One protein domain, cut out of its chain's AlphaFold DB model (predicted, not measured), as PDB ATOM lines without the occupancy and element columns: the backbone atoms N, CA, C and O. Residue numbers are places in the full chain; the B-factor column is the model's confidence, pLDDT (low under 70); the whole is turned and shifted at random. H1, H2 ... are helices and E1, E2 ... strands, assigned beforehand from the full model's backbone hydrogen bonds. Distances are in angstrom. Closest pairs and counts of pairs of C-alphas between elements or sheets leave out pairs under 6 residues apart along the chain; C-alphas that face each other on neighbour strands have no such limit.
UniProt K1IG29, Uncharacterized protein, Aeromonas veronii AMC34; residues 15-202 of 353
ATOM      1  N   LEU A  15     -29.347   4.582 -31.725       92.88
ATOM      2  CA  LEU A  15     -28.730   5.052 -30.486       92.88
ATOM      3  C   LEU A  15     -28.019   6.380 -30.741       92.88
ATOM      4  O   LEU A  15     -27.213   6.503 -31.663       92.88
ATOM      5  N   LEU A  16     -28.324   7.363 -29.905       94.50
ATOM      6  CA  LEU A  16     -27.658   8.655 -29.867       94.50
ATOM      7  C   LEU A  16     -26.580   8.568 -28.788       94.50
ATOM      8  O   LEU A  16     -26.884   8.716 -27.602       94.50
ATOM      9  N   VAL A  17     -25.349   8.251 -29.195       91.44
ATOM     10  CA  VAL A  17     -24.234   8.003 -28.268       91.44
ATOM     11  C   VAL A  17     -23.316   9.213 -28.130       91.44
ATOM     12  O   VAL A  17     -22.620   9.354 -27.129       91.44
ATOM     13  N   ASN A  18     -23.328  10.109 -29.116       91.56
ATOM     14  CA  ASN A  18     -22.520  11.322 -29.126       91.56
ATOM     15  C   ASN A  18     -23.225  12.481 -29.861       91.56
ATOM     16  O   ASN A  18     -24.327  12.353 -30.398       91.56
ATOM     17  N   LEU A  19     -22.565  13.641 -29.907       94.06
ATOM     18  CA  LEU A  19     -23.109  14.856 -30.528       94.06
ATOM     19  C   LEU A  19     -23.242  14.744 -32.063       94.06
ATOM     20  O   LEU A  19     -24.114  15.380 -32.664       94.06
ATOM     21  N   ALA A  20     -22.403  13.933 -32.716       93.12
ATOM     22  CA  ALA A  20     -22.477  13.725 -34.161       93.12
ATOM     23  C   ALA A  20     -23.742  12.945 -34.551       93.12
ATOM     24  O   ALA A  20     -24.359  13.269 -35.566       93.12
ATOM     25  N   ASP A  21     -24.182  11.991 -33.724       94.81
ATOM     26  CA  ASP A  21     -25.439  11.259 -33.931       94.81
ATOM     27  C   ASP A  21     -26.652  12.187 -33.868       94.81
ATOM     28  O   ASP A  21     -27.516  12.145 -34.745       94.81
ATOM     29  N   VAL A  22     -26.693  13.077 -32.871       96.12
ATOM     30  CA  VAL A  22     -27.769  14.071 -32.735       96.12
ATOM     31  C   VAL A  22     -27.789  15.013 -33.940       96.12
ATOM     32  O   VAL A  22     -28.849  15.279 -34.508       96.12
ATOM     33  N   THR A  23     -26.615  15.471 -34.380       95.12
ATOM     34  CA  THR A  23     -26.486  16.319 -35.574       95.12
ATOM     35  C   THR A  23     -27.002  15.598 -36.819       95.12
ATOM     36  O   THR A  23     -27.790  16.162 -37.581       95.12
ATOM     37  N   ALA A  24     -26.617  14.336 -37.026       94.56
ATOM     38  CA  ALA A  24     -27.072  13.544 -38.166       94.56
ATOM     39  C   ALA A  24     -28.577  13.267 -38.125       94.56
ATOM     40  O   ALA A  24     -29.242  13.345 -39.162       94.56
ATOM     41  N   TRP A  25     -29.138  13.004 -36.942       94.62
ATOM     42  CA  TRP A  25     -30.581  12.868 -36.768       94.62
ATOM     43  C   TRP A  25     -31.309  14.135 -37.221       94.62
ATOM     44  O   TRP A  25     -32.182  14.060 -38.089       94.62
ATOM     45  N   LEU A  26     -30.929  15.291 -36.677       93.56
ATOM     46  CA  LEU A  26     -31.629  16.554 -36.914       93.56
ATOM     47  C   LEU A  26     -31.463  17.095 -38.337       93.56
ATOM     48  O   LEU A  26     -32.302  17.875 -38.785       93.56
ATOM     49  N   THR A  27     -30.410  16.689 -39.047       92.38
ATOM     50  CA  THR A  27     -30.132  17.151 -40.416       92.38
ATOM     51  C   THR A  27     -30.632  16.196 -41.497       92.38
ATOM     52  O   THR A  27     -30.971  16.656 -42.587       92.38
ATOM     53  N   THR A  28     -30.705  14.885 -41.229       92.62
ATOM     54  CA  THR A  28     -31.011  13.884 -42.271       92.62
ATOM     55  C   THR A  28     -32.228  13.002 -41.992       92.62
ATOM     56  O   THR A  28     -32.773  12.416 -42.930       92.62
ATOM     57  N   LYS A  29     -32.676  12.872 -40.736       93.69
ATOM     58  CA  LYS A  29     -33.668  11.860 -40.316       93.69
ATOM     59  C   LYS A  29     -34.907  12.422 -39.613       93.69
ATOM     60  O   LYS A  29     -35.845  11.672 -39.351       93.69
ATOM     61  N   GLN A  30     -34.954  13.722 -39.349       90.06
ATOM     62  CA  GLN A  30     -35.989  14.405 -38.569       90.06
ATOM     63  C   GLN A  30     -37.413  14.308 -39.144       90.06
ATOM     64  O   GLN A  30     -38.367  14.616 -38.440       90.06
ATOM     65  N   TYR A  31     -37.580  13.888 -40.400       91.19
ATOM     66  CA  TYR A  31     -38.867  13.824 -41.105       91.19
ATOM     67  C   TYR A  31     -39.367  12.396 -41.384       91.19
ATOM     68  O   TYR A  31     -40.410  12.225 -42.011       91.19
ATOM     69  N   GLN A  32     -38.627  11.365 -40.959       91.94
ATOM     70  CA  GLN A  32     -38.837   9.983 -41.423       91.94
ATOM     71  C   GLN A  32     -39.651   9.115 -40.447       91.94
ATOM     72  O   GLN A  32     -40.061   8.013 -40.794       91.94
ATOM     73  N   GLY A  33     -39.946   9.609 -39.241       94.31
ATOM     74  CA  GLY A  33     -40.686   8.871 -38.213       94.31
ATOM     75  C   GLY A  33     -39.876   7.788 -37.510       94.31
ATOM     76  O   GLY A  33     -40.465   6.887 -36.917       94.31
ATOM     77  N   TYR A  34     -38.546   7.867 -37.581       96.88
ATOM     78  CA  TYR A  34     -37.667   6.927 -36.900       96.88
ATOM     79  C   TYR A  34     -37.698   7.082 -35.385       96.88
ATOM     80  O   TYR A  34     -38.055   8.132 -34.844       96.88
ATOM     81  N   TRP A  35     -37.295   6.003 -34.730       97.06
ATOM     82  CA  TRP A  35     -37.105   5.904 -33.298       97.06
ATOM     83  C   TRP A  35     -35.641   6.097 -32.937       97.06
ATOM     84  O   TRP A  35     -34.756   5.507 -33.558       97.06
ATOM     85  N   PHE A  36     -35.413   6.899 -31.908       96.94
ATOM     86  CA  PHE A  36     -34.110   7.223 -31.352       96.94
ATOM     87  C   PHE A  36     -34.083   6.863 -29.871       96.94
ATOM     88  O   PHE A  36     -35.120   6.868 -29.207       96.94
ATOM     89  N   ALA A  37     -32.904   6.564 -29.337       95.06
ATOM     90  CA  ALA A  37     -32.723   6.363 -27.911       95.06
ATOM     91  C   ALA A  37     -31.448   7.036 -27.407       95.06
ATOM     92  O   ALA A  37     -30.386   6.878 -28.008       95.06
ATOM     93  N   LEU A  38     -31.546   7.754 -26.288       94.00
ATOM     94  CA  LEU A  38     -30.371   8.284 -25.596       94.00
ATOM     95  C   LEU A  38     -29.716   7.173 -24.779       94.00
ATOM     96  O   LEU A  38     -30.397   6.395 -24.104       94.00
ATOM     97  N   VAL A  39     -28.387   7.122 -24.817       91.31
ATOM     98  CA  VAL A  39     -27.587   6.244 -23.945       91.31
ATOM     99  C   VAL A  39     -26.816   7.010 -22.871       91.31
ATOM    100  O   VAL A  39     -26.275   6.395 -21.960       91.31
ATOM    101  N   ALA A  40     -26.768   8.336 -22.977       91.25
ATOM    102  CA  ALA A  40     -26.130   9.238 -22.033       91.25
ATOM    103  C   ALA A  40     -26.782  10.624 -22.125       91.25
ATOM    104  O   ALA A  40     -27.519  10.909 -23.076       91.25
ATOM    105  N   ASP A  41     -26.482  11.488 -21.157       94.00
ATOM    106  CA  ASP A  41     -26.779  12.912 -21.264       94.00
ATOM    107  C   ASP A  41     -25.966  13.524 -22.419       94.00
ATOM    108  O   ASP A  41     -24.748  13.354 -22.493       94.00
ATOM    109  N   LEU A  42     -26.634  14.252 -23.316       95.62
ATOM    110  CA  LEU A  42     -26.017  14.915 -24.465       95.62
ATOM    111  C   LEU A  42     -26.340  16.411 -24.457       95.62
ATOM    112  O   LEU A  42     -27.504  16.809 -24.376       95.62
ATOM    113  N   ASP A  43     -25.308  17.246 -24.582       96.69
ATOM    114  CA  ASP A  43     -25.440  18.704 -24.593       96.69
ATOM    115  C   ASP A  43     -24.820  19.319 -25.855       96.69
ATOM    116  O   ASP A  43     -23.605  19.354 -26.039       96.69
ATOM    117  N   LEU A  44     -25.693  19.807 -26.733       95.50
ATOM    118  CA  LEU A  44     -25.391  20.544 -27.956       95.50
ATOM    119  C   LEU A  44     -25.842  22.011 -27.839       95.50
ATOM    120  O   LEU A  44     -26.022  22.694 -28.845       95.50
ATOM    121  N   SER A  45     -26.058  22.526 -26.625       93.25
ATOM    122  CA  SER A  45     -26.526  23.902 -26.415       93.25
ATOM    123  C   SER A  45     -25.482  24.968 -26.778       93.25
ATOM    124  O   SER A  45     -25.850  26.104 -27.088       93.25
ATOM    125  N   GLY A  46     -24.193  24.602 -26.778       92.88
ATOM    126  CA  GLY A  46     -23.074  25.477 -27.146       92.88
ATOM    127  C   GLY A  46     -22.791  25.577 -28.649       92.88
ATOM    128  O   GLY A  46     -22.101  26.506 -29.066       92.88
ATOM    129  N   SER A  47     -23.335  24.666 -29.462       93.00
ATOM    130  CA  SER A  47     -23.032  24.565 -30.896       93.00
ATOM    131  C   SER A  47     -24.327  24.502 -31.705       93.00
ATOM    132  O   SER A  47     -24.952  23.441 -31.740       93.00
ATOM    133  N   PRO A  48     -24.756  25.606 -32.349       92.56
ATOM    134  CA  PRO A  48     -25.985  25.603 -33.128       92.56
ATOM    135  C   PRO A  48     -25.914  24.581 -34.263       92.56
ATOM    136  O   PRO A  48     -24.968  24.562 -35.049       92.56
ATOM    137  N   ILE A  49     -26.944  23.747 -34.356       93.94
ATOM    138  CA  ILE A  49     -27.124  22.790 -35.443       93.94
ATOM    139  C   ILE A  49     -27.943  23.470 -36.523       93.94
ATOM    140  O   ILE A  49     -29.093  23.850 -36.293       93.94
ATOM    141  N   GLU A  50     -27.345  23.605 -37.700       93.06
ATOM    142  CA  GLU A  50     -28.006  24.162 -38.870       93.06
ATOM    143  C   GLU A  50     -28.962  23.137 -39.479       93.06
ATOM    144  O   GLU A  50     -28.539  22.091 -39.974       93.06
ATOM    145  N   VAL A  51     -30.260  23.444 -39.466       90.00
ATOM    146  CA  VAL A  51     -31.287  22.587 -40.070       90.00
ATOM    147  C   VAL A  51     -31.988  23.284 -41.230       90.00
ATOM    148  O   VAL A  51     -32.242  24.493 -41.227       90.00
ATOM    149  N   THR A  52     -32.343  22.494 -42.239       87.62
ATOM    150  CA  THR A  52     -33.241  22.926 -43.310       87.62
ATOM    151  C   THR A  52     -34.690  22.822 -42.858       87.62
ATOM    152  O   THR A  52     -35.064  21.891 -42.144       87.62
ATOM    153  N   TYR A  53     -35.531  23.737 -43.336       86.69
ATOM    154  CA  TYR A  53     -36.967  23.676 -43.097       86.69
ATOM    155  C   TYR A  53     -37.561  22.377 -43.647       86.69
ATOM    156  O   TYR A  53     -37.520  22.121 -44.849       86.69
ATOM    157  N   SER A  54     -38.135  21.572 -42.762       87.50
ATOM    158  CA  SER A  54     -38.803  20.323 -43.109       87.50
ATOM    159  C   SER A  54     -39.973  20.073 -42.165       87.50
ATOM    160  O   SER A  54     -40.065  20.678 -41.093       87.50
ATOM    161  N   ASN A  55     -40.866  19.161 -42.542       89.56
ATOM    162  CA  ASN A  55     -41.813  18.607 -41.580       89.56
ATOM    163  C   ASN A  55     -41.076  17.659 -40.637       89.56
ATOM    164  O   ASN A  55     -40.113  17.014 -41.047       89.56
ATOM    165  N   TRP A  56     -41.486  17.597 -39.380       90.44
ATOM    166  CA  TRP A  56     -40.817  16.814 -38.352       90.44
ATOM    167  C   TRP A  56     -41.701  15.655 -37.914       90.44
ATOM    168  O   TRP A  56     -42.872  15.844 -37.594       90.44
ATOM    169  N   LYS A  57     -41.128  14.454 -37.926       93.19
ATOM    170  CA  LYS A  57     -41.716  13.209 -37.442       93.19
ATOM    171  C   LYS A  57     -40.583  12.355 -36.888       93.19
ATOM    172  O   LYS A  57     -39.754  11.868 -37.656       93.19
ATOM    173  N   TRP A  58     -40.535  12.184 -35.579       95.19
ATOM    174  CA  TRP A  58     -39.518  11.387 -34.899       95.19
ATOM    175  C   TRP A  58     -40.040  10.930 -33.543       95.19
ATOM    176  O   TRP A  58     -40.956  11.527 -32.989       95.19
ATOM    177  N   ASN A  59     -39.448   9.870 -33.013       97.00
ATOM    178  CA  ASN A  59     -39.771   9.338 -31.699       97.00
ATOM    179  C   ASN A  59     -38.476   9.171 -30.918       97.00
ATOM    180  O   ASN A  59     -37.477   8.741 -31.490       97.00
ATOM    181  N   ILE A  60     -38.474   9.490 -29.632       97.00
ATOM    182  CA  ILE A  60     -37.287   9.352 -28.792       97.00
ATOM    183  C   ILE A  60     -37.632   8.707 -27.456       97.00
ATOM    184  O   ILE A  60     -38.599   9.084 -26.798       97.00
ATOM    185  N   ASP A  61     -36.816   7.738 -27.057       96.00
ATOM    186  CA  ASP A  61     -36.743   7.235 -25.691       96.00
ATOM    187  C   ASP A  61     -35.480   7.785 -25.023       96.00
ATOM    188  O   ASP A  61     -34.356   7.415 -25.365       96.00
ATOM    189  N   GLY A  62     -35.645   8.701 -24.077       94.44
ATOM    190  CA  GLY A  62     -34.515   9.296 -23.379       94.44
ATOM    191  C   GLY A  62     -33.899   8.375 -22.334       94.44
ATOM    192  O   GLY A  62     -32.782   8.630 -21.897       94.44
ATOM    193  N   ARG A  63     -34.593   7.309 -21.907       92.06
ATOM    194  CA  ARG A  63     -34.141   6.416 -20.821       92.06
ATOM    195  C   ARG A  63     -33.779   7.130 -19.521       92.06
ATOM    196  O   ARG A  63     -33.063   6.602 -18.683       92.06
ATOM    197  N   GLY A  64     -34.340   8.310 -19.338       92.06
ATOM    198  CA  GLY A  64     -34.135   9.219 -18.234       92.06
ATOM    199  C   GLY A  64     -32.966  10.177 -18.430       92.06
ATOM    200  O   GLY A  64     -32.782  11.051 -17.590       92.06
ATOM    201  N   ASN A  65     -32.219  10.044 -19.527       94.12
ATOM    202  CA  ASN A  65     -31.152  10.960 -19.901       94.12
ATOM    203  C   ASN A  65     -31.704  12.284 -20.441       94.12
ATOM    204  O   ASN A  65     -32.848  12.398 -20.910       94.12
ATOM    205  N   ARG A  66     -30.835  13.287 -20.390       95.25
ATOM    206  CA  ARG A  66     -31.060  14.638 -20.870       95.25
ATOM    207  C   ARG A  66     -30.504  14.833 -22.276       95.25
ATOM    208  O   ARG A  66     -29.395  14.418 -22.590       95.25
ATOM    209  N   LEU A  67     -31.246  15.564 -23.095       96.69
ATOM    210  CA  LEU A  67     -30.803  16.049 -24.391       96.69
ATOM    211  C   LEU A  67     -31.021  17.560 -24.472       96.69
ATOM    212  O   LEU A  67     -32.157  18.026 -24.476       96.69
ATOM    213  N   SER A  68     -29.937  18.325 -24.558       96.38
ATOM    214  CA  SER A  68     -29.986  19.778 -24.759       96.38
ATOM    215  C   SER A  68     -29.530  20.114 -26.169       96.38
ATOM    216  O   SER A  68     -28.456  19.693 -26.585       96.38
ATOM    217  N   ILE A  69     -30.335  20.853 -26.928       95.62
ATOM    218  CA  ILE A  69     -30.056  21.141 -28.337       95.62
ATOM    219  C   ILE A  69     -30.234  22.629 -28.604       95.62
ATOM    220  O   ILE A  69     -31.271  23.205 -28.268       95.62
ATOM    221  N   TYR A  70     -29.258  23.236 -29.280       93.38
ATOM    222  CA  TYR A  70     -29.431  24.529 -29.925       93.38
ATOM    223  C   TYR A  70     -29.573  24.348 -31.438       93.38
ATOM    224  O   TYR A  70     -28.685  23.823 -32.099       93.38
ATOM    225  N   ILE A  71     -30.707  24.781 -31.989       90.31
ATOM    226  CA  ILE A  71     -31.007  24.676 -33.415       90.31
ATOM    227  C   ILE A  71     -31.072  26.067 -34.040       90.31
ATOM    228  O   ILE A  71     -31.872  26.916 -33.624       90.31
ATOM    229  N   ASN A  72     -30.244  26.267 -35.063       88.38
ATOM    230  CA  ASN A  72     -30.270  27.429 -35.936       88.38
ATOM    231  C   ASN A  72     -30.849  27.032 -37.298       88.38
ATOM    232  O   ASN A  72     -30.735  25.890 -37.749       88.38
ATOM    233  N   ARG A  73     -31.532  27.973 -37.940       79.00
ATOM    234  CA  ARG A  73     -32.113  27.758 -39.258       79.00
ATOM    235  C   ARG A  73     -31.330  28.574 -40.276       79.00
ATOM    236  O   ARG A  73     -31.214  29.787 -40.143       79.00
ATOM    237  N   LEU A  74     -30.925  27.922 -41.364       77.00
ATOM    238  CA  LEU A  74     -30.144  28.544 -42.443       77.00
ATOM    239  C   LEU A  74     -30.898  29.624 -43.240       77.00
ATOM    240  O   LEU A  74     -30.287  30.379 -43.988       77.00
ATOM    241  N   THR A  75     -32.229  29.683 -43.135       75.81
ATOM    242  CA  THR A  75     -33.076  30.628 -43.881       75.81
ATOM    243  C   THR A  75     -33.993  31.397 -42.934       75.81
ATOM    244  O   THR A  75     -34.657  30.760 -42.114       75.81
ATOM    245  N   PRO A  76     -34.085  32.737 -43.048       68.12
ATOM    246  CA  PRO A  76     -34.951  33.536 -42.191       68.12
ATOM    247  C   PRO A  76     -36.414  33.178 -42.452       68.12
ATOM    248  O   PRO A  76     -36.944  33.409 -43.538       68.12
ATOM    249  N   ALA A  77     -37.073  32.591 -41.459       66.19
ATOM    250  CA  ALA A  77     -38.516  32.420 -41.463       66.19
ATOM    251  C   ALA A  77     -39.050  32.287 -40.038       66.19
ATOM    252  O   ALA A  77     -38.302  32.108 -39.081       66.19
ATOM    253  N   TYR A  78     -40.371  32.381 -39.917       69.44
ATOM    254  CA  TYR A  78     -41.037  32.480 -38.626       69.44
ATOM    255  C   TYR A  78     -40.965  31.211 -37.770       69.44
ATOM    256  O   TYR A  78     -41.151  31.334 -36.566       69.44
ATOM    257  N   SER A  79     -40.720  30.024 -38.342       69.88
ATOM    258  CA  SER A  79     -40.701  28.749 -37.607       69.88
ATOM    259  C   SER A  79     -39.443  27.917 -37.870       69.88
ATOM    260  O   SER A  79     -38.916  27.909 -38.982       69.88
ATOM    261  N   LEU A  80     -38.971  27.185 -36.859       75.12
ATOM    262  CA  LEU A  80     -37.845  26.255 -36.982       75.12
ATOM    263  C   LEU A  80     -38.177  25.081 -37.919       75.12
ATOM    264  O   LEU A  80     -37.396  24.737 -38.804       75.12
ATOM    265  N   ALA A  81     -39.362  24.506 -37.752       76.31
ATOM    266  CA  ALA A  81     -39.875  23.403 -38.549       76.31
ATOM    267  C   ALA A  81     -41.174  23.796 -39.261       76.31
ATOM    268  O   ALA A  81     -41.868  24.738 -38.858       76.31
ATOM    269  N   GLY A  82     -41.493  23.074 -40.336       78.75
ATOM    270  CA  GLY A  82     -42.725  23.268 -41.091       78.75
ATOM    271  C   GLY A  82     -43.926  22.759 -40.332       78.75
ATOM    272  O   GLY A  82     -44.482  23.476 -39.511       78.75
ATOM    273  N   ASN A  83     -44.312  21.515 -40.568       84.69
ATOM    274  CA  ASN A  83     -45.321  20.860 -39.750       84.69
ATOM    275  C   ASN A  83     -44.669  19.923 -38.746       84.69
ATOM    276  O   ASN A  83     -43.730  19.204 -39.077       84.69
ATOM    277  N   LEU A  84     -45.221  19.881 -37.541       86.38
ATOM    278  CA  LEU A  84     -45.049  18.742 -36.659       86.38
ATOM    279  C   LEU A  84     -46.044  17.649 -37.087       86.38
ATOM    280  O   LEU A  84     -47.206  17.950 -37.372       86.38
ATOM    281  N   TYR A  85     -45.590  16.403 -37.148       90.19
ATOM    282  CA  TYR A  85     -46.430  15.206 -37.158       90.19
ATOM    283  C   TYR A  85     -46.420  14.567 -35.770       90.19
ATOM    284  O   TYR A  85     -45.717  15.019 -34.873       90.19
ATOM    285  N   GLU A  86     -47.206  13.515 -35.574       91.12
ATOM    286  CA  GLU A  86     -47.172  12.767 -34.321       91.12
ATOM    287  C   GLU A  86     -45.756  12.263 -33.997       91.12
ATOM    288  O   GLU A  86     -45.127  11.574 -34.806       91.12
ATOM    289  N   CYS A  87     -45.277  12.669 -32.823       93.69
ATOM    290  CA  CYS A  87     -43.977  12.336 -32.258       93.69
ATOM    291  C   CYS A  87     -44.174  11.813 -30.835       93.69
ATOM    292  O   CYS A  87     -44.969  12.374 -30.075       93.69
ATOM    293  N   GLU A  88     -43.422  10.789 -30.452       96.25
ATOM    294  CA  GLU A  88     -43.393  10.278 -29.084       96.25
ATOM    295  C   GLU A  88     -42.102  10.662 -28.364       96.25
ATOM    296  O   GLU A  88     -41.003  10.518 -28.898       96.25
ATOM    297  N   ILE A  89     -42.243  11.123 -27.124       96.50
ATOM    298  CA  ILE A  89     -41.139  11.421 -26.218       96.50
ATOM    299  C   ILE A  89     -41.374  10.598 -24.961       96.50
ATOM    300  O   ILE A  89     -42.283  10.869 -24.174       96.50
ATOM    301  N   ASN A  90     -40.564   9.560 -24.807       95.94
ATOM    302  CA  ASN A  90     -40.666   8.592 -23.733       95.94
ATOM    303  C   ASN A  90     -39.471   8.758 -22.800       95.94
ATOM    304  O   ASN A  90     -38.333   8.766 -23.257       95.94
ATOM    305  N   ASN A  91     -39.722   8.858 -21.496       94.56
ATOM    306  CA  ASN A  91     -38.694   8.887 -20.465       94.56
ATOM    307  C   ASN A  91     -37.512   9.823 -20.791       94.56
ATOM    308  O   ASN A  91     -36.368   9.401 -20.700       94.56
ATOM    309  N   ALA A  92     -37.752  11.048 -21.254       95.19
ATOM    310  CA  ALA A  92     -36.684  11.952 -21.682       95.19
ATOM    311  C   ALA A  92     -36.779  13.314 -21.001       95.19
ATOM    312  O   ALA A  92     -37.874  13.794 -20.702       95.19
ATOM    313  N   SER A  93     -35.633  13.974 -20.832       95.19
ATOM    314  CA  SER A  93     -35.574  15.401 -20.523       95.19
ATOM    315  C   SER A  93     -34.966  16.148 -21.701       95.19
ATOM    316  O   SER A  93     -33.771  16.038 -21.957       95.19
ATOM    317  N   ILE A  94     -35.791  16.862 -22.464       95.31
ATOM    318  CA  ILE A  94     -35.353  17.547 -23.682       95.31
ATOM    319  C   ILE A  94     -35.415  19.053 -23.469       95.31
ATOM    320  O   ILE A  94     -36.488  19.591 -23.215       95.31
ATOM    321  N   THR A  95     -34.281  19.729 -23.640       93.75
ATOM    322  CA  THR A  95     -34.198  21.191 -23.707       93.75
ATOM    323  C   THR A  95     -33.907  21.602 -25.147       93.75
ATOM    324  O   THR A  95     -32.903  21.200 -25.736       93.75
ATOM    325  N   LEU A  96     -34.766  22.439 -25.720       91.00
ATOM    326  CA  LEU A  96     -34.631  22.956 -27.076       91.00
ATOM    327  C   LEU A  96     -34.501  24.473 -27.058       91.00
ATOM    328  O   LEU A  96     -35.380  25.207 -26.603       91.00
ATOM    329  N   ARG A  97     -33.395  24.948 -27.620       90.12
ATOM    330  CA  ARG A  97     -33.124  26.358 -27.865       90.12
ATOM    331  C   ARG A  97     -33.173  26.626 -29.362       90.12
ATOM    332  O   ARG A  97     -32.644  25.855 -30.159       90.12
ATOM    333  N   SER A  98     -33.756  27.755 -29.746       86.38
ATOM    334  CA  SER A  98     -33.629  28.288 -31.100       86.38
ATOM    335  C   SER A  98     -33.505  29.803 -31.071       86.38
ATOM    336  O   SER A  98     -33.941  30.447 -30.120       86.38
ATOM    337  N   ASN A  99     -32.906  30.369 -32.113       83.50
ATOM    338  CA  ASN A  99     -32.923  31.805 -32.388       83.50
ATOM    339  C   ASN A  99     -34.118  32.230 -33.263       83.50
ATOM    340  O   ASN A  99     -34.274  33.419 -33.532       83.50
ATOM    341  N   ASN A 100     -34.949  31.288 -33.719       77.94
ATOM    342  CA  ASN A 100     -36.136  31.593 -34.515       77.94
ATOM    343  C   ASN A 100     -37.295  32.079 -33.633       77.94
ATOM    344  O   ASN A 100     -37.464  31.636 -32.498       77.94
ATOM    345  N   SER A 101     -38.150  32.934 -34.201       71.50
ATOM    346  CA  SER A 101     -39.345  33.499 -33.550       71.50
ATOM    347  C   SER A 101     -40.493  32.501 -33.342       71.50
ATOM    348  O   SER A 101     -41.524  32.854 -32.767       71.50
ATOM    349  N   GLY A 102     -40.341  31.264 -33.816       71.69
ATOM    350  CA  GLY A 102     -41.337  30.197 -33.748       71.69
ATOM    351  C   GLY A 102     -40.681  28.824 -33.829       71.69
ATOM    352  O   GLY A 102     -39.618  28.659 -34.432       71.69
ATOM    353  N   PHE A 103     -41.322  27.823 -33.227       73.56
ATOM    354  CA  PHE A 103     -40.807  26.453 -33.206       73.56
ATOM    355  C   PHE A 103     -41.408  25.603 -34.336       73.56
ATOM    356  O   PHE A 103     -40.697  25.214 -35.257       73.56
ATOM    357  N   PHE A 104     -42.728  25.419 -34.362       74.19
ATOM    358  CA  PHE A 104     -43.428  24.727 -35.450       74.19
ATOM    359  C   PHE A 104     -44.355  25.676 -36.207       74.19
ATOM    360  O   PHE A 104     -44.955  26.582 -35.622       74.19
ATOM    361  N   GLY A 105     -44.497  25.461 -37.514       66.19
ATOM    362  CA  GLY A 105     -45.620  25.998 -38.272       66.19
ATOM    363  C   GLY A 105     -46.947  25.412 -37.778       66.19
ATOM    364  O   GLY A 105     -46.989  24.396 -37.081       66.19
ATOM    365  N   SER A 106     -48.053  26.085 -38.097       60.88
ATOM    366  CA  SER A 106     -49.395  25.695 -37.658       60.88
ATOM    367  C   SER A 106     -49.816  24.358 -38.286       60.88
ATOM    368  O   SER A 106     -50.339  24.330 -39.398       60.88
ATOM    369  N   SER A 107     -49.620  23.248 -37.576       59.25
ATOM    370  CA  SER A 107     -50.133  21.934 -37.971       59.25
ATOM    371  C   SER A 107     -51.219  21.506 -36.994       59.25
ATOM    372  O   SER A 107     -50.933  21.183 -35.846       59.25
ATOM    373  N   ILE A 108     -52.471  21.465 -37.453       58.62
ATOM    374  CA  ILE A 108     -53.599  20.907 -36.685       58.62
ATOM    375  C   ILE A 108     -53.513  19.377 -36.517       58.62
ATOM    376  O   ILE A 108     -54.325  18.798 -35.804       58.62
ATOM    377  N   LEU A 109     -52.554  18.718 -37.181       66.31
ATOM    378  CA  LEU A 109     -52.418  17.256 -37.218       66.31
ATOM    379  C   LEU A 109     -51.232  16.730 -36.388       66.31
ATOM    380  O   LEU A 109     -51.112  15.524 -36.195       66.31
ATOM    381  N   GLY A 110     -50.338  17.609 -35.927       76.69
ATOM    382  CA  GLY A 110     -49.133  17.235 -35.186       76.69
ATOM    383  C   GLY A 110     -49.307  17.293 -33.682       76.69
ATOM    384  O   GLY A 110     -49.847  18.270 -33.166       76.69
ATOM    385  N   ARG A 111     -48.776  16.297 -32.966       87.44
ATOM    386  CA  ARG A 111     -48.687  16.327 -31.501       87.44
ATOM    387  C   ARG A 111     -47.369  15.760 -30.996       87.44
ATOM    388  O   ARG A 111     -46.830  14.838 -31.600       87.44
ATOM    389  N   MET A 112     -46.896  16.285 -29.869       91.69
ATOM    390  CA  MET A 112     -45.844  15.655 -29.070       91.69
ATOM    391  C   MET A 112     -46.491  14.898 -27.922       91.69
ATOM    392  O   MET A 112     -47.062  15.506 -27.017       91.69
ATOM    393  N   ASN A 113     -46.426  13.575 -27.972       94.19
ATOM    394  CA  ASN A 113     -46.932  12.720 -26.915       94.19
ATOM    395  C   ASN A 113     -45.828  12.490 -25.879       94.19
ATOM    396  O   ASN A 113     -44.827  11.841 -26.179       94.19
ATOM    397  N   LEU A 114     -45.993  13.047 -24.681       95.19
ATOM    398  CA  LEU A 114     -45.051  12.905 -23.576       95.19
ATOM    399  C   LEU A 114     -45.453  11.712 -22.705       95.19
ATOM    400  O   LEU A 114     -46.610  11.601 -22.302       95.19
ATOM    401  N   LYS A 115     -44.495  10.854 -22.362       95.38
ATOM    402  CA  LYS A 115     -44.679   9.776 -21.387       95.38
ATOM    403  C   LYS A 115     -43.534   9.785 -20.396       95.38
ATOM    404  O   LYS A 115     -42.397   9.510 -20.781       95.38
ATOM    405  N   ASP A 116     -43.832  10.097 -19.136       95.06
ATOM    406  CA  ASP A 116     -42.821  10.256 -18.084       95.06
ATOM    407  C   ASP A 116     -41.663  11.160 -18.573       95.06
ATOM    408  O   ASP A 116     -40.513  10.750 -18.535       95.06
ATOM    409  N   SER A 117     -41.960  12.325 -19.164       95.69
ATOM    410  CA  SER A 117     -40.966  13.148 -19.882       95.69
ATOM    411  C   SER A 117     -41.084  14.635 -19.578       95.69
ATOM    412  O   SER A 117     -42.173  15.144 -19.314       95.69
ATOM    413  N   SER A 118     -39.963  15.349 -19.667       94.12
ATOM    414  CA  SER A 118     -39.906  16.810 -19.604       94.12
ATOM    415  C   SER A 118     -39.460  17.392 -20.943       94.12
ATOM    416  O   SER A 118     -38.554  16.869 -21.592       94.12
ATOM    417  N   PHE A 119     -40.120  18.466 -21.364       92.56
ATOM    418  CA  PHE A 119     -39.844  19.166 -22.608       92.56
ATOM    419  C   PHE A 119     -39.799  20.670 -22.353       92.56
ATOM    420  O   PHE A 119     -40.797  21.286 -21.977       92.56
ATOM    421  N   GLU A 120     -38.626  21.253 -22.545       90.81
ATOM    422  CA  GLU A 120     -38.350  22.660 -22.313       90.81
ATOM    423  C   GLU A 120     -38.036  23.365 -23.627       90.81
ATOM    424  O   GLU A 120     -37.190  22.917 -24.401       90.81
ATOM    425  N   ILE A 121     -38.684  24.508 -23.851       86.56
ATOM    426  CA  ILE A 121     -38.418  25.373 -24.992       86.56
ATOM    427  C   ILE A 121     -37.952  26.744 -24.499       86.56
ATOM    428  O   ILE A 121     -38.717  27.506 -23.906       86.56
ATOM    429  N   MET A 122     -36.691  27.076 -24.783       81.69
ATOM    430  CA  MET A 122     -36.014  28.270 -24.256       81.69
ATOM    431  C   MET A 122     -36.141  29.521 -25.146       81.69
ATOM    432  O   MET A 122     -35.333  30.442 -25.031       81.69
ATOM    433  N   ALA A 123     -37.108  29.574 -26.062       70.69
ATOM    434  CA  ALA A 123     -37.287  30.710 -26.968       70.69
ATOM    435  C   ALA A 123     -38.598  31.454 -26.686       70.69
ATOM    436  O   ALA A 123     -39.641  30.844 -26.451       70.69
ATOM    437  N   SER A 124     -38.545  32.787 -26.728       61.66
ATOM    438  CA  SER A 124     -39.724  33.651 -26.691       61.66
ATOM    439  C   SER A 124     -40.363  33.679 -28.076       61.66
ATOM    440  O   SER A 124     -39.831  34.302 -28.997       61.66
ATOM    441  N   PHE A 125     -41.488  32.991 -28.240       67.19
ATOM    442  CA  PHE A 125     -42.202  32.973 -29.513       67.19
ATOM    443  C   PHE A 125     -43.155  34.167 -29.638       67.19
ATOM    444  O   PHE A 125     -43.662  34.678 -28.637       67.19
ATOM    445  N   SER A 126     -43.404  34.608 -30.873       57.03
ATOM    446  CA  SER A 126     -44.368  35.663 -31.223       57.03
ATOM    447  C   SER A 126     -45.289  35.156 -32.346       57.03
ATOM    448  O   SER A 126     -44.942  35.260 -33.520       57.03
ATOM    449  N   GLY A 127     -46.433  34.540 -32.025       59.41
ATOM    450  CA  GLY A 127     -47.331  33.942 -33.031       59.41
ATOM    451  C   GLY A 127     -48.566  33.203 -32.484       59.41
ATOM    452  O   GLY A 127     -48.741  33.037 -31.287       59.41
ATOM    453  N   ALA A 128     -49.463  32.753 -33.365       55.59
ATOM    454  CA  ALA A 128     -50.681  32.016 -32.983       55.59
ATOM    455  C   ALA A 128     -50.552  30.483 -33.114       55.59
ATOM    456  O   ALA A 128     -51.466  29.751 -32.729       55.59
ATOM    457  N   SER A 129     -49.447  29.985 -33.679       56.75
ATOM    458  CA  SER A 129     -49.235  28.557 -33.934       56.75
ATOM    459  C   SER A 129     -49.031  27.801 -32.624       56.75
ATOM    460  O   SER A 129     -48.067  28.058 -31.903       56.75
ATOM    461  N   LYS A 130     -49.941  26.867 -32.327       67.62
ATOM    462  CA  LYS A 130     -49.898  26.062 -31.105       67.62
ATOM    463  C   LYS A 130     -49.288  24.698 -31.374       67.62
ATOM    464  O   LYS A 130     -49.779  23.963 -32.226       67.62
ATOM    465  N   THR A 131     -48.266  24.342 -30.604       67.69
ATOM    466  CA  THR A 131     -47.845  22.940 -30.489       67.69
ATOM    467  C   THR A 131     -48.835  22.243 -29.570       67.69
ATOM    468  O   THR A 131     -49.150  22.769 -28.502       67.69
ATOM    469  N   ILE A 132     -49.359  21.089 -29.980       80.56
ATOM    470  CA  ILE A 132     -50.257  20.301 -29.135       80.56
ATOM    471  C   ILE A 132     -49.420  19.250 -28.411       80.56
ATOM    472  O   ILE A 132     -48.867  18.342 -29.033       80.56
ATOM    473  N   PHE A 133     -49.333  19.371 -27.093       87.88
ATOM    474  CA  PHE A 133     -48.785  18.331 -26.236       87.88
ATOM    475  C   PHE A 133     -49.895  17.361 -25.837       87.88
ATOM    476  O   PHE A 133     -51.048  17.753 -25.634       87.88
ATOM    477  N   GLY A 134     -49.550  16.086 -25.736       88.69
ATOM    478  CA  GLY A 134     -50.427  15.038 -25.237       88.69
ATOM    479  C   GLY A 134     -49.690  14.099 -24.294       88.69
ATOM    480  O   GLY A 134     -48.485  14.246 -24.084       88.69
ATOM    481  N   GLY A 135     -50.414  13.122 -23.757       90.62
ATOM    482  CA  GLY A 135     -49.821  11.965 -23.090       90.62
ATOM    483  C   GLY A 135     -50.032  11.927 -21.588       90.62
ATOM    484  O   GLY A 135     -51.072  12.369 -21.089       90.62
ATOM    485  N   THR A 136     -49.074  11.325 -20.884       91.19
ATOM    486  CA  THR A 136     -49.164  11.021 -19.456       91.19
ATOM    487  C   THR A 136     -47.881  11.388 -18.722       91.19
ATOM    488  O   THR A 136     -46.774  11.072 -19.156       91.19
ATOM    489  N   ASN A 137     -48.036  12.028 -17.563       91.19
ATOM    490  CA  ASN A 137     -46.924  12.433 -16.699       91.19
ATOM    491  C   ASN A 137     -45.873  13.264 -17.458       91.19
ATOM    492  O   ASN A 137     -44.716  12.865 -17.606       91.19
ATOM    493  N   GLY A 138     -46.305  14.400 -17.997       88.75
ATOM    494  CA  GLY A 138     -45.467  15.294 -18.789       88.75
ATOM    495  C   GLY A 138     -45.198  16.601 -18.056       88.75
ATOM    496  O   GLY A 138     -46.094  17.149 -17.414       88.75
ATOM    497  N   LEU A 139     -43.987  17.131 -18.186       87.12
ATOM    498  CA  LEU A 139     -43.663  18.492 -17.771       87.12
ATOM    499  C   LEU A 139     -43.292  19.324 -18.996       87.12
ATOM    500  O   LEU A 139     -42.345  18.999 -19.706       87.12
ATOM    501  N   VAL A 140     -44.022  20.408 -19.228       83.81
ATOM    502  CA  VAL A 140     -43.769  21.342 -20.327       83.81
ATOM    503  C   VAL A 140     -43.315  22.678 -19.754       83.81
ATOM    504  O   VAL A 140     -44.017  23.298 -18.951       83.81
ATOM    505  N   ILE A 141     -42.135  23.125 -20.169       82.19
ATOM    506  CA  ILE A 141     -41.529  24.377 -19.716       82.19
ATOM    507  C   ILE A 141     -41.423  25.288 -20.930       82.19
ATOM    508  O   ILE A 141     -40.657  25.025 -21.854       82.19
ATOM    509  N   GLU A 142     -42.215  26.352 -20.952       78.38
ATOM    510  CA  GLU A 142     -42.214  27.304 -22.058       78.38
ATOM    511  C   GLU A 142     -42.106  28.724 -21.524       78.38
ATOM    512  O   GLU A 142     -42.849  29.135 -20.631       78.38
ATOM    513  N   LEU A 143     -41.248  29.521 -22.153       65.19
ATOM    514  CA  LEU A 143     -41.253  30.971 -22.000       65.19
ATOM    515  C   LEU A 143     -42.380  31.565 -22.876       65.19
ATOM    516  O   LEU A 143     -42.122  32.241 -23.869       65.19
ATOM    517  N   GLY A 144     -43.650  31.256 -22.563       66.81
ATOM    518  CA  GLY A 144     -44.821  31.800 -23.274       66.81
ATOM    519  C   GLY A 144     -46.122  30.980 -23.178       66.81
ATOM    520  O   GLY A 144     -46.245  30.039 -22.399       66.81
ATOM    521  N   THR A 145     -47.132  31.346 -23.980       60.22
ATOM    522  CA  THR A 145     -48.492  30.749 -23.994       60.22
ATOM    523  C   THR A 145     -48.761  29.828 -25.199       60.22
ATOM    524  O   THR A 145     -49.905  29.653 -25.617       60.22
ATOM    525  N   TYR A 146     -47.715  29.217 -25.762       70.00
ATOM    526  CA  TYR A 146     -47.742  28.635 -27.112       70.00
ATOM    527  C   TYR A 146     -48.139  27.157 -27.185       70.00
ATOM    528  O   TYR A 146     -48.743  26.735 -28.167       70.00
ATOM    529  N   GLY A 147     -47.857  26.362 -26.158       75.88
ATOM    530  CA  GLY A 147     -48.294  24.972 -26.077       75.88
ATOM    531  C   GLY A 147     -49.740  24.839 -25.614       75.88
ATOM    532  O   GLY A 147     -50.085  25.343 -24.544       75.88
ATOM    533  N   GLY A 148     -50.576  24.145 -26.390       81.88
ATOM    534  CA  GLY A 148     -51.867  23.626 -25.934       81.88
ATOM    535  C   GLY A 148     -51.735  22.176 -25.471       81.88
ATOM    536  O   GLY A 148     -50.824  21.476 -25.908       81.88
ATOM    537  N   VAL A 149     -52.651  21.706 -24.623       85.31
ATOM    538  CA  VAL A 149     -52.701  20.295 -24.216       85.31
ATOM    539  C   VAL A 149     -53.979  19.633 -24.702       85.31
ATOM    540  O   VAL A 149     -55.086  20.151 -24.519       85.31
ATOM    541  N   LEU A 150     -53.812  18.483 -25.352       87.44
ATOM    542  CA  LEU A 150     -54.897  17.709 -25.936       87.44
ATOM    543  C   LEU A 150     -55.854  17.209 -24.847       87.44
ATOM    544  O   LEU A 150     -55.421  16.763 -23.780       87.44
ATOM    545  N   ALA A 151     -57.155  17.238 -25.134       87.75
ATOM    546  CA  ALA A 151     -58.154  16.620 -24.269       87.75
ATOM    547  C   ALA A 151     -57.847  15.124 -24.067       87.75
ATOM    548  O   ALA A 151     -57.455  14.433 -25.006       87.75
ATOM    549  N   GLY A 152     -58.011  14.636 -22.836       87.56
ATOM    550  CA  GLY A 152     -57.676  13.258 -22.457       87.56
ATOM    551  C   GLY A 152     -56.221  13.041 -22.025       87.56
ATOM    552  O   GLY A 152     -55.899  11.954 -21.554       87.56
ATOM    553  N   SER A 153     -55.355  14.055 -22.125       89.62
ATOM    554  CA  SER A 153     -54.026  14.003 -21.499       89.62
ATOM    555  C   SER A 153     -54.158  14.013 -19.978       89.62
ATOM    556  O   SER A 153     -55.043  14.677 -19.433       89.62
ATOM    557  N   SER A 154     -53.266  13.310 -19.283       90.12
ATOM    558  CA  SER A 154     -53.268  13.238 -17.823       90.12
ATOM    559  C   SER A 154     -51.938  13.706 -17.246       90.12
ATOM    560  O   SER A 154     -50.864  13.403 -17.765       90.12
ATOM    561  N   ASN A 155     -52.009  14.451 -16.141       89.44
ATOM    562  CA  ASN A 155     -50.831  14.870 -15.377       89.44
ATOM    563  C   ASN A 155     -49.808  15.651 -16.222       89.44
ATOM    564  O   ASN A 155     -48.604  15.403 -16.131       89.44
ATOM    565  N   ILE A 156     -50.292  16.564 -17.073       90.75
ATOM    566  CA  ILE A 156     -49.434  17.498 -17.804       90.75
ATOM    567  C   ILE A 156     -49.294  18.781 -16.989       90.75
ATOM    568  O   ILE A 156     -50.252  19.541 -16.808       90.75
ATOM    569  N   TYR A 157     -48.085  19.014 -16.500       90.31
ATOM    570  CA  TYR A 157     -47.713  20.195 -15.737       90.31
ATOM    571  C   TYR A 157     -47.081  21.217 -16.670       90.31
ATOM    572  O   TYR A 157     -46.224  20.869 -17.482       90.31
ATOM    573  N   LYS A 158     -47.494  22.479 -16.556       87.56
ATOM    574  CA  LYS A 158     -46.956  23.568 -17.371       87.56
ATOM    575  C   LYS A 158     -46.360  24.664 -16.500       87.56
ATOM    576  O   LYS A 158     -47.007  25.153 -15.569       87.56
ATOM    577  N   HIS A 159     -45.131  25.065 -16.805       83.06
ATOM    578  CA  HIS A 159     -44.530  26.270 -16.243       83.06
ATOM    579  C   HIS A 159     -44.851  27.487 -17.113       83.06
ATOM    580  O   HIS A 159     -44.653  27.438 -18.325       83.06
ATOM    581  N   GLY A 160     -45.397  28.549 -16.506       77.12
ATOM    582  CA  GLY A 160     -45.833  29.769 -17.194       77.12
ATOM    583  C   GLY A 160     -47.352  29.992 -17.169       77.12
ATOM    584  O   GLY A 160     -47.997  29.881 -16.128       77.12
ATOM    585  N   GLY A 161     -47.929  30.378 -18.311       71.00
ATOM    586  CA  GLY A 161     -49.363  30.674 -18.423       71.00
ATOM    587  C   GLY A 161     -50.231  29.412 -18.453       71.00
ATOM    588  O   GLY A 161     -49.926  28.466 -19.180       71.00
ATOM    589  N   ALA A 162     -51.338  29.414 -17.701       68.50
ATOM    590  CA  ALA A 162     -52.300  28.314 -17.693       68.50
ATOM    591  C   ALA A 162     -52.921  28.094 -19.083       68.50
ATOM    592  O   ALA A 162     -53.296  29.042 -19.773       68.50
ATOM    593  N   THR A 163     -53.089  26.831 -19.465       73.94
ATOM    594  CA  THR A 163     -53.828  26.424 -20.667       73.94
ATOM    595  C   THR A 163     -54.861  25.355 -20.323       73.94
ATOM    596  O   THR A 163     -54.775  24.713 -19.274       73.94
ATOM    597  N   ALA A 164     -55.859  25.154 -21.186       78.00
ATOM    598  CA  ALA A 164     -56.815  24.065 -20.999       78.00
ATOM    599  C   ALA A 164     -56.075  22.720 -20.874       78.00
ATOM    600  O   ALA A 164     -55.110  22.480 -21.600       78.00
ATOM    601  N   ASN A 165     -56.538  21.861 -19.962       78.19
ATOM    602  CA  ASN A 165     -55.978  20.530 -19.690       78.19
ATOM    603  C   ASN A 165     -54.540  20.522 -19.125       78.19
ATOM    604  O   ASN A 165     -53.849  19.514 -19.240       78.19
ATOM    605  N   THR A 166     -54.088  21.619 -18.501       81.00
ATOM    606  CA  THR A 166     -52.793  21.680 -17.792       81.00
ATOM    607  C   THR A 166     -52.941  22.011 -16.319       81.00
ATOM    608  O   THR A 166     -53.826  22.773 -15.932       81.00
ATOM    609  N   ILE A 167     -52.007  21.506 -15.515       81.56
ATOM    610  CA  ILE A 167     -51.769  21.998 -14.160       81.56
ATOM    611  C   ILE A 167     -50.765  23.149 -14.261       81.56
ATOM    612  O   ILE A 167     -49.616  22.949 -14.663       81.56
ATOM    613  N   ASN A 168     -51.197  24.362 -13.918       83.81
ATOM    614  CA  ASN A 168     -50.315  25.524 -13.910       83.81
ATOM    615  C   ASN A 168     -49.407  25.493 -12.675       83.81
ATOM    616  O   ASN A 168     -49.870  25.723 -11.559       83.81
ATOM    617  N   THR A 169     -48.109  25.278 -12.885       82.25
ATOM    618  CA  THR A 169     -47.127  25.231 -11.791       82.25
ATOM    619  C   THR A 169     -46.933  26.578 -11.088       82.25
ATOM    620  O   THR A 169     -46.610  26.610  -9.905       82.25
ATOM    621  N   ALA A 170     -47.209  27.705 -11.755       81.81
ATOM    622  CA  ALA A 170     -47.215  29.018 -11.101       81.81
ATOM    623  C   ALA A 170     -48.395  29.183 -10.121       81.81
ATOM    624  O   ALA A 170     -48.386  30.080  -9.282       81.81
ATOM    625  N   GLY A 171     -49.416  28.327 -10.240       82.38
ATOM    626  CA  GLY A 171     -50.595  28.296  -9.377       82.38
ATOM    627  C   GLY A 171     -50.501  27.302  -8.219       82.38
ATOM    628  O   GLY A 171     -51.513  27.078  -7.557       82.38
ATOM    629  N   PHE A 172     -49.340  26.682  -7.978       89.75
ATOM    630  CA  PHE A 172     -49.175  25.787  -6.834       89.75
ATOM    631  C   PHE A 172     -49.396  26.518  -5.508       89.75
ATOM    632  O   PHE A 172     -49.028  27.683  -5.354       89.75
ATOM    633  N   ALA A 173     -50.007  25.824  -4.543       90.38
ATOM    634  CA  ALA A 173     -50.446  26.417  -3.280       90.38
ATOM    635  C   ALA A 173     -49.283  26.994  -2.455       90.38
ATOM    636  O   ALA A 173     -49.417  28.054  -1.846       90.38
ATOM    637  N   ASP A 174     -48.129  26.329  -2.480       91.06
ATOM    638  CA  ASP A 174     -46.891  26.776  -1.837       91.06
ATOM    639  C   ASP A 174     -46.045  27.706  -2.724       91.06
ATOM    640  O   ASP A 174     -45.001  28.193  -2.289       91.06
ATOM    641  N   LYS A 175     -46.488  27.948  -3.967       89.25
ATOM    642  CA  LYS A 175     -45.776  28.687  -5.020       89.25
ATOM    643  C   LYS A 175     -44.369  28.153  -5.313       89.25
ATOM    644  O   LYS A 175     -43.578  28.857  -5.939       89.25
ATOM    645  N   ASN A 176     -44.049  26.933  -4.879       89.19
ATOM    646  CA  ASN A 176     -42.740  26.325  -5.063       89.19
ATOM    647  C   ASN A 176     -42.813  25.259  -6.167       89.19
ATOM    648  O   ASN A 176     -43.212  24.119  -5.913       89.19
ATOM    649  N   PRO A 177     -42.388  25.576  -7.401       88.31
ATOM    650  CA  PRO A 177     -42.417  24.619  -8.501       88.31
ATOM    651  C   PRO A 177     -41.406  23.472  -8.339       88.31
ATOM    652  O   PRO A 177     -41.394  22.555  -9.149       88.31
ATOM    653  N   TYR A 178     -40.567  23.489  -7.302       92.44
ATOM    654  CA  TYR A 178     -39.584  22.442  -7.030       92.44
ATOM    655  C   TYR A 178     -40.061  21.436  -5.973       92.44
ATOM    656  O   TYR A 178     -39.389  20.433  -5.730       92.44
ATOM    657  N   ASN A 179     -41.209  21.683  -5.328       93.75
ATOM    658  CA  ASN A 179     -41.734  20.790  -4.302       93.75
ATOM    659  C   ASN A 179     -42.338  19.517  -4.934       93.75
ATOM    660  O   ASN A 179     -43.321  19.624  -5.673       93.75
ATOM    661  N   PRO A 180     -41.831  18.306  -4.616       93.94
ATOM    662  CA  PRO A 180     -42.359  17.051  -5.158       93.94
ATOM    663  C   PRO A 180     -43.842  16.812  -4.848       93.94
ATOM    664  O   PRO A 180     -44.528  16.171  -5.638       93.94
ATOM    665  N   VAL A 181     -44.368  17.362  -3.746       94.94
ATOM    666  CA  VAL A 181     -45.789  17.224  -3.366       94.94
ATOM    667  C   VAL A 181     -46.725  17.824  -4.423       94.94
ATOM    668  O   VAL A 181     -47.855  17.362  -4.580       94.94
ATOM    669  N   ASN A 182     -46.248  18.798  -5.203       93.50
ATOM    670  CA  ASN A 182     -47.012  19.401  -6.292       93.50
ATOM    671  C   ASN A 182     -47.139  18.491  -7.527       93.50
ATOM    672  O   ASN A 182     -47.934  18.781  -8.424       93.50
ATOM    673  N   TYR A 183     -46.421  17.362  -7.556       94.00
ATOM    674  CA  TYR A 183     -46.406  16.401  -8.657       94.00
ATOM    675  C   TYR A 183     -46.751  14.973  -8.190       94.00
ATOM    676  O   TYR A 183     -45.942  14.069  -8.383       94.00
ATOM    677  N   PRO A 184     -47.943  14.707  -7.611       94.56
ATOM    678  CA  PRO A 184     -48.265  13.388  -7.047       94.56
ATOM    679  C   PRO A 184     -48.011  12.168  -7.965       94.56
ATOM    680  O   PRO A 184     -47.600  11.127  -7.458       94.56
ATOM    681  N   PRO A 185     -48.220  12.247  -9.297       94.56
ATOM    682  CA  PRO A 185     -47.948  11.136 -10.215       94.56
ATOM    683  C   PRO A 185     -46.459  10.912 -10.525       94.56
ATOM    684  O   PRO A 185     -46.107   9.882 -11.100       94.56
ATOM    685  N   PHE A 186     -45.588  11.878 -10.221       94.38
ATOM    686  CA  PHE A 186     -44.158  11.806 -10.515       94.38
ATOM    687  C   PHE A 186     -43.452  11.116  -9.350       94.38
ATOM    688  O   PHE A 186     -43.096  11.724  -8.343       94.38
ATOM    689  N   THR A 187     -43.258   9.812  -9.485       94.44
ATOM    690  CA  THR A 187     -42.634   8.986  -8.455       94.44
ATOM    691  C   THR A 187     -41.105   9.126  -8.471       94.44
ATOM    692  O   THR A 187     -40.489   9.323  -9.520       94.44
ATOM    693  N   THR A 188     -40.458   9.030  -7.306       93.75
ATOM    694  CA  THR A 188     -39.008   9.272  -7.146       93.75
ATOM    695  C   THR A 188     -38.108   8.226  -7.814       93.75
ATOM    696  O   THR A 188     -36.923   8.485  -8.031       93.75
ATOM    697  N   ASP A 189     -38.645   7.051  -8.151       90.25
ATOM    698  CA  ASP A 189     -37.980   6.031  -8.973       90.25
ATOM    699  C   ASP A 189     -37.867   6.455 -10.446       90.25
ATOM    700  O   ASP A 189     -36.940   6.039 -11.136       90.25
ATOM    701  N   LYS A 190     -38.768   7.322 -10.924       90.12
ATOM    702  CA  LYS A 190     -38.777   7.824 -12.307       90.12
ATOM    703  C   LYS A 190     -38.332   9.271 -12.445       90.12
ATOM    704  O   LYS A 190     -37.952   9.674 -13.540       90.12
ATOM    705  N   TRP A 191     -38.393  10.046 -11.370       94.94
ATOM    706  CA  TRP A 191     -38.126  11.479 -11.380       94.94
ATOM    707  C   TRP A 191     -37.103  11.869 -10.313       94.94
ATOM    708  O   TRP A 191     -37.013  11.281  -9.233       94.94
ATOM    709  N   ILE A 192     -36.313  12.884 -10.637       94.06
ATOM    710  CA  ILE A 192     -35.370  13.543  -9.746       94.06
ATOM    711  C   ILE A 192     -36.006  14.859  -9.305       94.06
ATOM    712  O   ILE A 192     -36.359  15.696 -10.137       94.06
ATOM    713  N   PHE A 193     -36.099  15.027  -7.989       94.75
ATOM    714  CA  PHE A 193     -36.475  16.265  -7.319       94.75
ATOM    715  C   PHE A 193     -35.297  16.684  -6.444       94.75
ATOM    716  O   PHE A 193     -34.987  16.006  -5.467       94.75
ATOM    717  N   ASP A 194     -34.610  17.759  -6.815       93.44
ATOM    718  CA  ASP A 194     -33.448  18.282  -6.081       93.44
ATOM    719  C   ASP A 194     -33.778  19.543  -5.261       93.44
ATOM    720  O   ASP A 194     -32.926  20.056  -4.538       93.44
ATOM    721  N   GLY A 195     -35.019  20.035  -5.358       93.19
ATOM    722  CA  GLY A 195     -35.507  21.218  -4.651       93.19
ATOM    723  C   GLY A 195     -35.015  22.554  -5.216       93.19
ATOM    724  O   GLY A 195     -35.392  23.596  -4.682       93.19
ATOM    725  N   ILE A 196     -34.203  22.540  -6.277       89.56
ATOM    726  CA  ILE A 196     -33.613  23.739  -6.895       89.56
ATOM    727  C   ILE A 196     -33.897  23.835  -8.397       89.56
ATOM    728  O   ILE A 196     -33.744  24.905  -8.987       89.56
ATOM    729  N   SER A 197     -34.307  22.733  -9.019       88.94
ATOM    730  CA  SER A 197     -34.696  22.648 -10.416       88.94
ATOM    731  C   SER A 197     -36.064  21.987 -10.560       88.94
ATOM    732  O   SER A 197     -36.588  21.336  -9.651       88.94
ATOM    733  N   LEU A 198     -36.688  22.220 -11.712       89.62
ATOM    734  CA  LEU A 198     -37.940  21.563 -12.059       89.62
ATOM    735  C   LEU A 198     -37.737  20.041 -12.162       89.62
ATOM    736  O   LEU A 198     -36.642  19.602 -12.525       89.62
ATOM    737  N   PRO A 199     -38.777  19.227 -11.892       93.31
ATOM    738  CA  PRO A 199     -38.652  17.777 -11.947       93.31
ATOM    739  C   PRO A 199     -38.096  17.308 -13.291       93.31
ATOM    740  O   PRO A 199     -38.598  17.683 -14.352       93.31
ATOM    741  N   ARG A 200     -37.082  16.447 -13.239       91.38
ATOM    742  CA  ARG A 200     -36.470  15.836 -14.424       91.38
ATOM    743  C   ARG A 200     -36.522  14.327 -14.332       91.38
ATOM    744  O   ARG A 200     -36.545  13.766 -13.240       91.38
ATOM    745  N   THR A 201     -36.545  13.664 -15.475       92.62
ATOM    746  CA  THR A 201     -36.561  12.203 -15.526       92.62
ATOM    747  C   THR A 201     -35.284  11.642 -14.909       92.62
ATOM    748  O   THR A 201     -34.202  12.197 -15.089       92.62
ATOM    749  N   ARG A 202     -35.406  10.551 -14.156       90.81
ATOM    750  CA  ARG A 202     -34.274   9.811 -13.607       90.81
ATOM    751  C   ARG A 202     -33.782   8.824 -14.665       90.81
ATOM    752  O   ARG A 202     -34.617   8.069 -15.171       90.81
TER     753      ARG A 202
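What this domain is: This is residues 15 to 202 of the 353 residues of an uncharacterized protein of Aeromonas veronii AMC34 (UniProt K1IG29). The chain is wound in stacked turns, a solenoid with two walls: one is made by E1, E3, E5, the first part of E7, the first part of E8 and E9, the other by E2, E4, E6, the later parts of E7 and E8, and E10. Helix H1 caps the E1 and E2 end, and at the E10 end a long stretch with no named element, residues 160 to 202, follows. The printed part has 188 residues, with one named helix and then ten named strands along the chain, in one branched, twisted sheet whose neighbour pairs are parallel. The class is mostly strand, though under half of the residues are in named elements. The whole is compact, with a radius of gyration of the C-alphas of 15.6 A and spans of 44 by 36 by 28 A.

Where its parts are: H1, residues 19 to 29, begins at C-alpha 19 (-23.109, 14.856, -30.528) and is 14.7 A long. E1 is residues 35 to 38, E2 42 to 51 with 18.2 A, E3 59 to 61, E4 66 to 73 with 22.6 A, E5 87 to 90 and E6 93 to 98 with 16.8 A. E7, residues 111 to 121, bends by 128 degrees at residue 116, and E8, residues 131 to 142, by 146 degrees at residue 136. E9 is residues 147 to 149, and E10, residues 154 to 159, ends at C-alpha 159 (-44.530, 26.270, -16.243).

How they stand to each other: H1 is on the sheet, at a height of 4.8 A; its closest C-alphas to E2 are those of Thr 27 and Val 51, 5.6 A apart. Every O i to N i+4 pair in H1 is within hydrogen-bond range. E1 and E3 are parallel, with N 36 and O 59 at 2.8 A, and on the other side of E3 is E5, with N 60 and O 88 at 2.8 A. E2 and E4 are parallel, with N 44 and O 68 at 2.8 A, and on the other side of E4 is E6, with N 67 and O 93 at 2.8 A. E5 and E6 lie on one side of E7, with N 89 and O 113 at 2.8 A and N 96 and O 120 at 2.8 A. E8 lies on the other side of E7, with N 114 and O 134 at 2.8 A. E7 lies on one side of E8, and on the other side of E8 are E9, with N 133 and O 148 at 2.8 A, and E10, with N 140 and O 157 at 2.8 A. E1 and E10 are apart.

The domain as a whole: The two C-alphas farthest apart are those of Thr 28 and Ala 173, 45.3 A. The printed part has no cut. The links E4 to E5 and E6 to E7 are long, with 13 and 12 residues. Residues 167 to 168 pair with residues 157 to 158 of E10, parallel. The mean pLDDT of the printed part is 86.5; 21 residues are under 70, namely 76 to 79, 105 to 109, 124 to 131, 143 to 145 and 162.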